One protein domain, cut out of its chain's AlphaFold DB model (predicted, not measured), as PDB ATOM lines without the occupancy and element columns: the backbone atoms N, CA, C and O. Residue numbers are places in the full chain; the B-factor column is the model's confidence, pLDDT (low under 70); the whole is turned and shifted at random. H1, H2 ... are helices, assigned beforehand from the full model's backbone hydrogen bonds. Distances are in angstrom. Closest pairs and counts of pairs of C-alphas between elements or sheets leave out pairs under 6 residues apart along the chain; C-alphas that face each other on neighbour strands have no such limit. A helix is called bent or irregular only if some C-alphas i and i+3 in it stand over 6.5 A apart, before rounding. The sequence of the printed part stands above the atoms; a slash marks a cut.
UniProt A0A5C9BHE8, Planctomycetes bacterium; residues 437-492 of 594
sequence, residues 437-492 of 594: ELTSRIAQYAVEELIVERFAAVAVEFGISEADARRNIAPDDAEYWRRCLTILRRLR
ATOM      1  N   GLU A 437       6.512 -21.598  44.657       66.50
ATOM      2  CA  GLU A 437       6.369 -21.048  43.306       66.50
ATOM      3  C   GLU A 437       4.897 -20.807  42.965       66.50
ATOM      4  O   GLU A 437       4.537 -19.774  42.394       66.50
ATOM      5  N   LEU A 438       4.030 -21.760  43.322       76.88
ATOM      6  CA  LEU A 438       2.601 -21.679  43.043       76.88
ATOM      7  C   LEU A 438       1.915 -20.695  43.993       76.88
ATOM      8  O   LEU A 438       1.086 -19.907  43.544       76.88
ATOM      9  N   THR A 439       2.285 -20.675  45.277       74.44
ATOM     10  CA  THR A 439       1.768 -19.662  46.213       74.44
ATOM     11  C   THR A 439       2.223 -18.255  45.827       74.44
ATOM     12  O   THR A 439       1.401 -17.340  45.848       74.44
ATOM     13  N   SER A 440       3.467 -18.085  45.364       67.12
ATOM     14  CA  SER A 440       3.971 -16.802  44.853       67.12
ATOM     15  C   SER A 440       3.223 -16.351  43.592       67.12
ATOM     16  O   SER A 440       2.807 -15.200  43.521       67.12
ATOM     17  N   ARG A 441       2.945 -17.253  42.636       72.56
ATOM     18  CA  ARG A 441       2.100 -16.937  41.462       72.56
ATOM     19  C   ARG A 441       0.664 -16.577  41.846       72.56
ATOM     20  O   ARG A 441       0.091 -15.666  41.259       72.56
ATOM     21  N   ILE A 442       0.071 -17.260  42.829       82.06
ATOM     22  CA  ILE A 442      -1.268 -16.913  43.337       82.06
ATOM     23  C   ILE A 442      -1.247 -15.523  43.988       82.06
ATOM     24  O   ILE A 442      -2.150 -14.729  43.739       82.06
ATOM     25  N   ALA A 443      -0.224 -15.207  44.787       76.56
ATOM     26  CA  ALA A 443      -0.066 -13.888  45.397       76.56
ATOM     27  C   ALA A 443       0.108 -12.785  44.339       76.56
ATOM     28  O   ALA A 443      -0.566 -11.762  44.427       76.56
ATOM     29  N   GLN A 444       0.918 -13.029  43.305       71.62
ATOM     30  CA  GLN A 444       1.080 -12.142  42.154       71.62
ATOM     31  C   GLN A 444      -0.274 -11.873  41.467       71.62
ATOM     32  O   GLN A 444      -0.786 -10.757  41.499       71.62
ATOM     33  N   TYR A 445      -0.935 -12.911  40.942       79.62
ATOM     34  CA  TYR A 445      -2.169 -12.737  40.164       79.62
ATOM     35  C   TYR A 445      -3.406 -12.303  40.972       79.62
ATOM     36  O   TYR A 445      -4.396 -11.891  40.371       79.62
ATOM     37  N   ALA A 446      -3.400 -12.410  42.307       83.31
ATOM     38  CA  ALA A 446      -4.552 -12.054  43.144       83.31
ATOM     39  C   ALA A 446      -4.343 -10.807  44.018       83.31
ATOM     40  O   ALA A 446      -5.280 -10.032  44.207       83.31
ATOM     41  N   VAL A 447      -3.151 -10.629  44.594       83.56
ATOM     42  CA  VAL A 447      -2.851  -9.541  45.539       83.56
ATOM     43  C   VAL A 447      -2.063  -8.435  44.852       83.56
ATOM     44  O   VAL A 447      -2.419  -7.271  45.005       83.56
ATOM     45  N   GLU A 448      -1.030  -8.777  44.083       78.81
ATOM     46  CA  GLU A 448      -0.188  -7.789  43.402       78.81
ATOM     47  C   GLU A 448      -0.951  -7.085  42.275       78.81
ATOM     48  O   GLU A 448      -1.015  -5.860  42.281       78.81
ATOM     49  N   GLU A 449      -1.651  -7.829  41.410       81.12
ATOM     50  CA  GLU A 449      -2.560  -7.263  40.393       81.12
ATOM     51  C   GLU A 449      -3.605  -6.313  41.008       81.12
ATOM     52  O   GLU A 449      -3.836  -5.213  40.505       81.12
ATOM     53  N   LEU A 450      -4.194  -6.681  42.156       86.94
ATOM     54  CA  LEU A 450      -5.141  -5.821  42.873       86.94
ATOM     55  C   LEU A 450      -4.460  -4.570  43.456       86.94
ATOM     56  O   LEU A 450      -5.074  -3.505  43.497       86.94
ATOM     57  N   ILE A 451      -3.214  -4.665  43.924       86.69
ATOM     58  CA  ILE A 451      -2.447  -3.501  44.384       86.69
ATOM     59  C   ILE A 451      -2.142  -2.577  43.199       86.69
ATOM     60  O   ILE A 451      -2.402  -1.379  43.308       86.69
ATOM     61  N   VAL A 452      -1.682  -3.122  42.069       84.19
ATOM     62  CA  VAL A 452      -1.400  -2.380  40.832       84.19
ATOM     63  C   VAL A 452      -2.660  -1.685  40.311       84.19
ATOM     64  O   VAL A 452      -2.613  -0.481  40.082       84.19
ATOM     65  N   GLU A 453      -3.808  -2.370  40.227       87.88
ATOM     66  CA  GLU A 453      -5.105  -1.775  39.849       87.88
ATOM     67  C   GLU A 453      -5.431  -0.546  40.717       87.88
ATOM     68  O   GLU A 453      -5.768   0.530  40.216       87.88
ATOM     69  N   ARG A 454      -5.303  -0.686  42.044       90.75
ATOM     70  CA  ARG A 454      -5.654   0.374  43.004       90.75
ATOM     71  C   ARG A 454      -4.646   1.520  42.999       90.75
ATOM     72  O   ARG A 454      -5.050   2.665  43.184       90.75
ATOM     73  N   PHE A 455      -3.360   1.235  42.808       91.56
ATOM     74  CA  PHE A 455      -2.302   2.246  42.751       91.56
ATOM     75  C   PHE A 455      -2.342   3.013  41.428       91.56
ATOM     76  O   PHE A 455      -2.164   4.230  41.440       91.56
ATOM     77  N   ALA A 456      -2.645   2.335  40.317       89.00
ATOM     78  CA  ALA A 456      -2.854   2.954  39.014       89.00
ATOM     79  C   ALA A 456      -4.065   3.899  39.035       89.00
ATOM     80  O   ALA A 456      -3.955   5.039  38.589       89.00
ATOM     81  N   ALA A 457      -5.186   3.473  39.633       92.75
ATOM     82  CA  ALA A 457      -6.365   4.323  39.797       92.75
ATOM     83  C   ALA A 457      -6.047   5.627  40.554       92.75
ATOM     84  O   ALA A 457      -6.471   6.695  40.124       92.75
ATOM     85  N   VAL A 458      -5.243   5.563  41.626       93.44
ATOM     86  CA  VAL A 458      -4.784   6.777  42.320       93.44
ATOM     87  C   VAL A 458      -3.788   7.568  41.466       93.44
ATOM     88  O   VAL A 458      -3.881   8.785  41.440       93.44
ATOM     89  N   ALA A 459      -2.862   6.932  40.742       90.06
ATOM     90  CA  ALA A 459      -1.863   7.641  39.930       90.06
ATOM     91  C   ALA A 459      -2.504   8.503  38.825       90.06
ATOM     92  O   ALA A 459      -2.013   9.598  38.545       90.06
ATOM     93  N   VAL A 460      -3.633   8.056  38.263       93.31
ATOM     94  CA  VAL A 460      -4.430   8.831  37.297       93.31
ATOM     95  C   VAL A 460      -4.991  10.119  37.913       93.31
ATOM     96  O   VAL A 460      -4.975  11.162  37.264       93.31
ATOM     97  N   GLU A 461      -5.401  10.101  39.185       94.19
ATOM     98  CA  GLU A 461      -5.845  11.313  39.897       94.19
ATOM     99  C   GLU A 461      -4.714  12.342  40.101       94.19
ATOM    100  O   GLU A 461      -4.988  13.522  40.299       94.19
ATOM    101  N   PHE A 462      -3.449  11.910  40.021       91.94
ATOM    102  CA  PHE A 462      -2.249  12.755  40.092       91.94
ATOM    103  C   PHE A 462      -1.665  13.079  38.700       91.94
ATOM    104  O   PHE A 462      -0.520  13.514  38.590       91.94
ATOM    105  N   GLY A 463      -2.439  12.884  37.626       88.75
ATOM    106  CA  GLY A 463      -2.075  13.310  36.270       88.75
ATOM    107  C   GLY A 463      -1.186  12.343  35.479       88.75
ATOM    108  O   GLY A 463      -0.750  12.695  34.384       88.75
ATOM    109  N   ILE A 464      -0.933  11.128  35.975       88.12
ATOM    110  CA  ILE A 464      -0.303  10.069  35.171       88.12
ATOM    111  C   ILE A 464      -1.334   9.516  34.173       88.12
ATOM    112  O   ILE A 464      -2.495   9.314  34.525       88.12
ATOM    113  N   SER A 465      -0.935   9.247  32.925       89.94
ATOM    114  CA  SER A 465      -1.850   8.647  31.943       89.94
ATOM    115  C   SER A 465      -2.285   7.245  32.389       89.94
ATOM    116  O   SER A 465      -1.516   6.530  33.029       89.94
ATOM    117  N   GLU A 466      -3.493   6.797  32.036       87.56
ATOM    118  CA  GLU A 466      -3.950   5.455  32.433       87.56
ATOM    119  C   GLU A 466      -3.036   4.339  31.887       87.56
ATOM    120  O   GLU A 466      -2.794   3.337  32.562       87.56
ATOM    121  N   ALA A 467      -2.476   4.527  30.688       83.00
ATOM    122  CA  ALA A 467      -1.540   3.583  30.081       83.00
ATOM    123  C   ALA A 467      -0.217   3.486  30.863       83.00
ATOM    124  O   ALA A 467       0.319   2.390  31.026       83.00
ATOM    125  N   ASP A 468       0.281   4.611  31.376       78.56
ATOM    126  CA  ASP A 468       1.509   4.678  32.172       78.56
ATOM    127  C   ASP A 468       1.272   4.193  33.608       78.56
ATOM    128  O   ASP A 468       2.041   3.389  34.138       78.56
ATOM    129  N   ALA A 469       0.148   4.582  34.209       79.44
ATOM    130  CA  ALA A 469      -0.277   4.144  35.533       79.44
ATOM    131  C   ALA A 469      -0.430   2.613  35.604       79.44
ATOM    132  O   ALA A 469       0.066   1.979  36.535       79.44
ATOM    133  N   ARG A 470      -1.030   1.987  34.577       78.50
ATOM    134  CA  ARG A 470      -1.113   0.518  34.446       78.50
ATOM    135  C   ARG A 470       0.244  -0.159  34.208       78.50
ATOM    136  O   ARG A 470       0.371  -1.348  34.474       78.50
ATOM    137  N   ARG A 471       1.271   0.574  33.757       70.94
ATOM    138  CA  ARG A 471       2.677   0.118  33.707       70.94
ATOM    139  C   ARG A 471       3.426   0.353  35.025       70.94
ATOM    140  O   ARG A 471       4.647   0.227  35.064       70.94
ATOM    141  N   ASN A 472       2.698   0.666  36.100       68.56
ATOM    142  CA  ASN A 472       3.223   0.947  37.436       68.56
ATOM    143  C   ASN A 472       4.121   2.206  37.486       68.56
ATOM    144  O   ASN A 472       4.985   2.342  38.356       68.56
ATOM    145  N   ILE A 473       3.916   3.146  36.550       74.38
ATOM    146  CA  ILE A 473       4.509   4.486  36.610       74.38
ATOM    147  C   ILE A 473       3.717   5.295  37.642       74.38
ATOM    148  O   ILE A 473       2.498   5.426  37.557       74.38
ATOM    149  N   ALA A 474       4.430   5.824  38.633       76.31
ATOM    150  CA  ALA A 474       3.872   6.563  39.758       76.31
ATOM    151  C   ALA A 474       4.368   8.019  39.742       76.31
ATOM    152  O   ALA A 474       5.520   8.247  39.360       76.31
ATOM    153  N   PRO A 475       3.551   8.990  40.190       81.12
ATOM    154  CA  PRO A 475       4.011  10.358  40.398       81.12
ATOM    155  C   PRO A 475       5.028  10.406  41.548       81.12
ATOM    156  O   PRO A 475       4.943   9.632  42.508       81.12
ATOM    157  N   ASP A 476       5.967  11.350  41.490       81.19
ATOM    158  CA  ASP A 476       6.892  11.615  42.598       81.19
ATOM    159  C   ASP A 476       6.254  12.572  43.619       81.19
ATOM    160  O   ASP A 476       6.696  13.699  43.823       81.19
ATOM    161  N   ASP A 477       5.137  12.132  44.207       87.00
ATOM    162  CA  ASP A 477       4.317  12.935  45.116       87.00
ATOM    163  C   ASP A 477       4.085  12.243  46.473       87.00
ATOM    164  O   ASP A 477       3.748  11.058  46.572       87.00
ATOM    165  N   ALA A 478       4.250  12.999  47.561       86.69
ATOM    166  CA  ALA A 478       4.156  12.470  48.919       86.69
ATOM    167  C   ALA A 478       2.717  12.140  49.361       86.69
ATOM    168  O   ALA A 478       2.525  11.276  50.222       86.69
ATOM    169  N   GLU A 479       1.698  12.811  48.825       90.75
ATOM    170  CA  GLU A 479       0.294  12.508  49.099       90.75
ATOM    171  C   GLU A 479      -0.168  11.251  48.352       90.75
ATOM    172  O   GLU A 479      -0.811  10.393  48.967       90.75
ATOM    173  N   TYR A 480       0.254  11.068  47.098       90.31
ATOM    174  CA  TYR A 480       0.079   9.818  46.354       90.31
ATOM    175  C   TYR A 480       0.550   8.607  47.181       90.31
ATOM    176  O   TYR A 480      -0.220   7.668  47.422       90.31
ATOM    177  N   TRP A 481       1.776   8.650  47.719       88.56
ATOM    178  CA  TRP A 481       2.312   7.551  48.533       88.56
ATOM    179  C   TRP A 481       1.557   7.351  49.859       88.56
ATOM    180  O   TRP A 481       1.357   6.209  50.285       88.56
ATOM    181  N   ARG A 482       1.049   8.419  50.498       90.75
ATOM    182  CA  ARG A 482       0.173   8.308  51.689       90.75
ATOM    183  C   ARG A 482      -1.169   7.644  51.360       90.75
ATOM    184  O   ARG A 482      -1.670   6.844  52.160       90.75
ATOM    185  N   ARG A 483      -1.750   7.935  50.192       91.88
ATOM    186  CA  ARG A 483      -2.984   7.292  49.707       91.88
ATOM    187  C   ARG A 483      -2.750   5.813  49.397       91.88
ATOM    188  O   ARG A 483      -3.520   4.976  49.870       91.88
ATOM    189  N   CYS A 484      -1.644   5.474  48.739       89.31
ATOM    190  CA  CYS A 484      -1.223   4.091  48.495       89.31
ATOM    191  C   CYS A 484      -1.020   3.302  49.804       89.31
ATOM    192  O   CYS A 484      -1.585   2.220  49.974       89.31
ATOM    193  N   LEU A 485      -0.334   3.878  50.799       87.38
ATOM    194  CA  LEU A 485      -0.201   3.277  52.135       87.38
ATOM    195  C   LEU A 485      -1.562   3.068  52.828       87.38
ATOM    196  O   LEU A 485      -1.769   2.076  53.530       87.38
ATOM    197  N   THR A 486      -2.510   3.984  52.624       90.62
ATOM    198  CA  THR A 486      -3.878   3.866  53.155       90.62
ATOM    199  C   THR A 486      -4.654   2.731  52.481       90.62
ATOM    200  O   THR A 486      -5.379   2.007  53.166       90.62
ATOM    201  N   ILE A 487      -4.468   2.516  51.173       89.38
ATOM    202  CA  ILE A 487      -5.014   1.360  50.446       89.38
ATOM    203  C   ILE A 487      -4.463   0.057  51.036       89.38
ATOM    204  O   ILE A 487      -5.255  -0.789  51.451       89.38
ATOM    205  N   LEU A 488      -3.138  -0.075  51.180       86.62
ATOM    206  CA  LEU A 488      -2.508  -1.274  51.755       86.62
ATOM    207  C   LEU A 488      -3.025  -1.583  53.172       86.62
ATOM    208  O   LEU A 488      -3.386  -2.719  53.479       86.62
ATOM    209  N   ARG A 489      -3.154  -0.560  54.029       83.38
ATOM    210  CA  ARG A 489      -3.725  -0.707  55.382       83.38
ATOM    211  C   ARG A 489      -5.184  -1.182  55.367       83.38
ATOM    212  O   ARG A 489      -5.576  -1.946  56.247       83.38
ATOM    213  N   ARG A 490      -5.979  -0.758  54.377       84.25
ATOM    214  CA  ARG A 490      -7.389  -1.157  54.208       84.25
ATOM    215  C   ARG A 490      -7.554  -2.550  53.596       84.25
ATOM    216  O   ARG A 490      -8.509  -3.232  53.963       84.25
ATOM    217  N   LEU A 491      -6.629  -3.011  52.745       76.81
ATOM    218  CA  LEU A 491      -6.628  -4.395  52.241       76.81
ATOM    219  C   LEU A 491      -6.601  -5.406  53.402       76.81
ATOM    220  O   LEU A 491      -7.362  -6.370  53.390       76.81
ATOM    221  N   ARG A 492      -5.842  -5.121  54.472       55.41
ATOM    222  CA  ARG A 492      -5.788  -5.949  55.695       55.41
ATOM    223  C   ARG A 492      -7.115  -6.038  56.470       55.41
ATOM    224  O   ARG A 492      -7.269  -6.925  57.302       55.41
TER     225      ARG A 492
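What this domain is: This is residues 437 to 492 of the 594 residues of a protein of Planctomycetes bacterium (UniProt A0A5C9BHE8). One long helix, H1, has its second half in the middle of a small helical body: the short H2 packs on one side of it, and H3 folds back at a slant over the opposite side. The first part of H1, residues 437 to 446, sticks out from this body as a free arm. The printed part has 56 residues with three named helices, in the order H1, H2, H3, and no named strand; its class is all helix. It is only just compact, close to loose, with a radius of gyration of the C-alphas of 12.0 A, and the C-alphas span 36 by 24 by 14 A.

How they stand to each other: H1, residues 437 to 461, stands free over residues 437 to 446 and has a kink of 27 degrees near residue 449. It is neither bent nor irregular, but only just: C-alphas 445 and 448 are 6.2 A apart. H2, residues 466 to 469, touches H1, which meets it with residues 455 to 460 alone; the closest C-alphas are those of Ala 456 and Ala 469, 4.5 A apart. H3, residues 478 to 491, touches H1, which meets it with residues 451 to 459 alone. The closest C-alphas of H1 and H3 are those of Phe 455 and Cys 484, 6.1 A apart. H1 and H3 run opposite ways at a steep tilt of 44 degrees. H2 and H3 are apart. In H3 every O i to N i+4 pair is within hydrogen-bond range, in H1 18 of 21 are, and H2 is too short for such a pair.

Where its parts are: H1 begins at C-alpha 437 at (6.369, -21.048, 43.306) and ends at C-alpha 461 at (-5.845, 11.313, 39.897), 34.8 A from first to last C-alpha. H2 follows with residues 466 to 469, 5.0 A from first to last C-alpha. H3 covers residues 478 to 491, 20.3 A from first to last C-alpha, and ends at C-alpha 491 at (-6.628, -4.395, 52.241).

The domain as a whole: The two C-alphas farthest apart are those of Glu 437 and Gly 463, at 36.1 A. Without residues 437 to 446 the body has 46 residues, spans 28 by 22 by 12 A and has a radius of gyration of 9.8 A. The printed part has no cut. The link from H1 to H2, 4 residues, is tight; the link from H2 to H3, 8 residues, is short. The mean pLDDT of the printed part is 83.3, and residues 437, 440, 472 and 492 of this model are under 70.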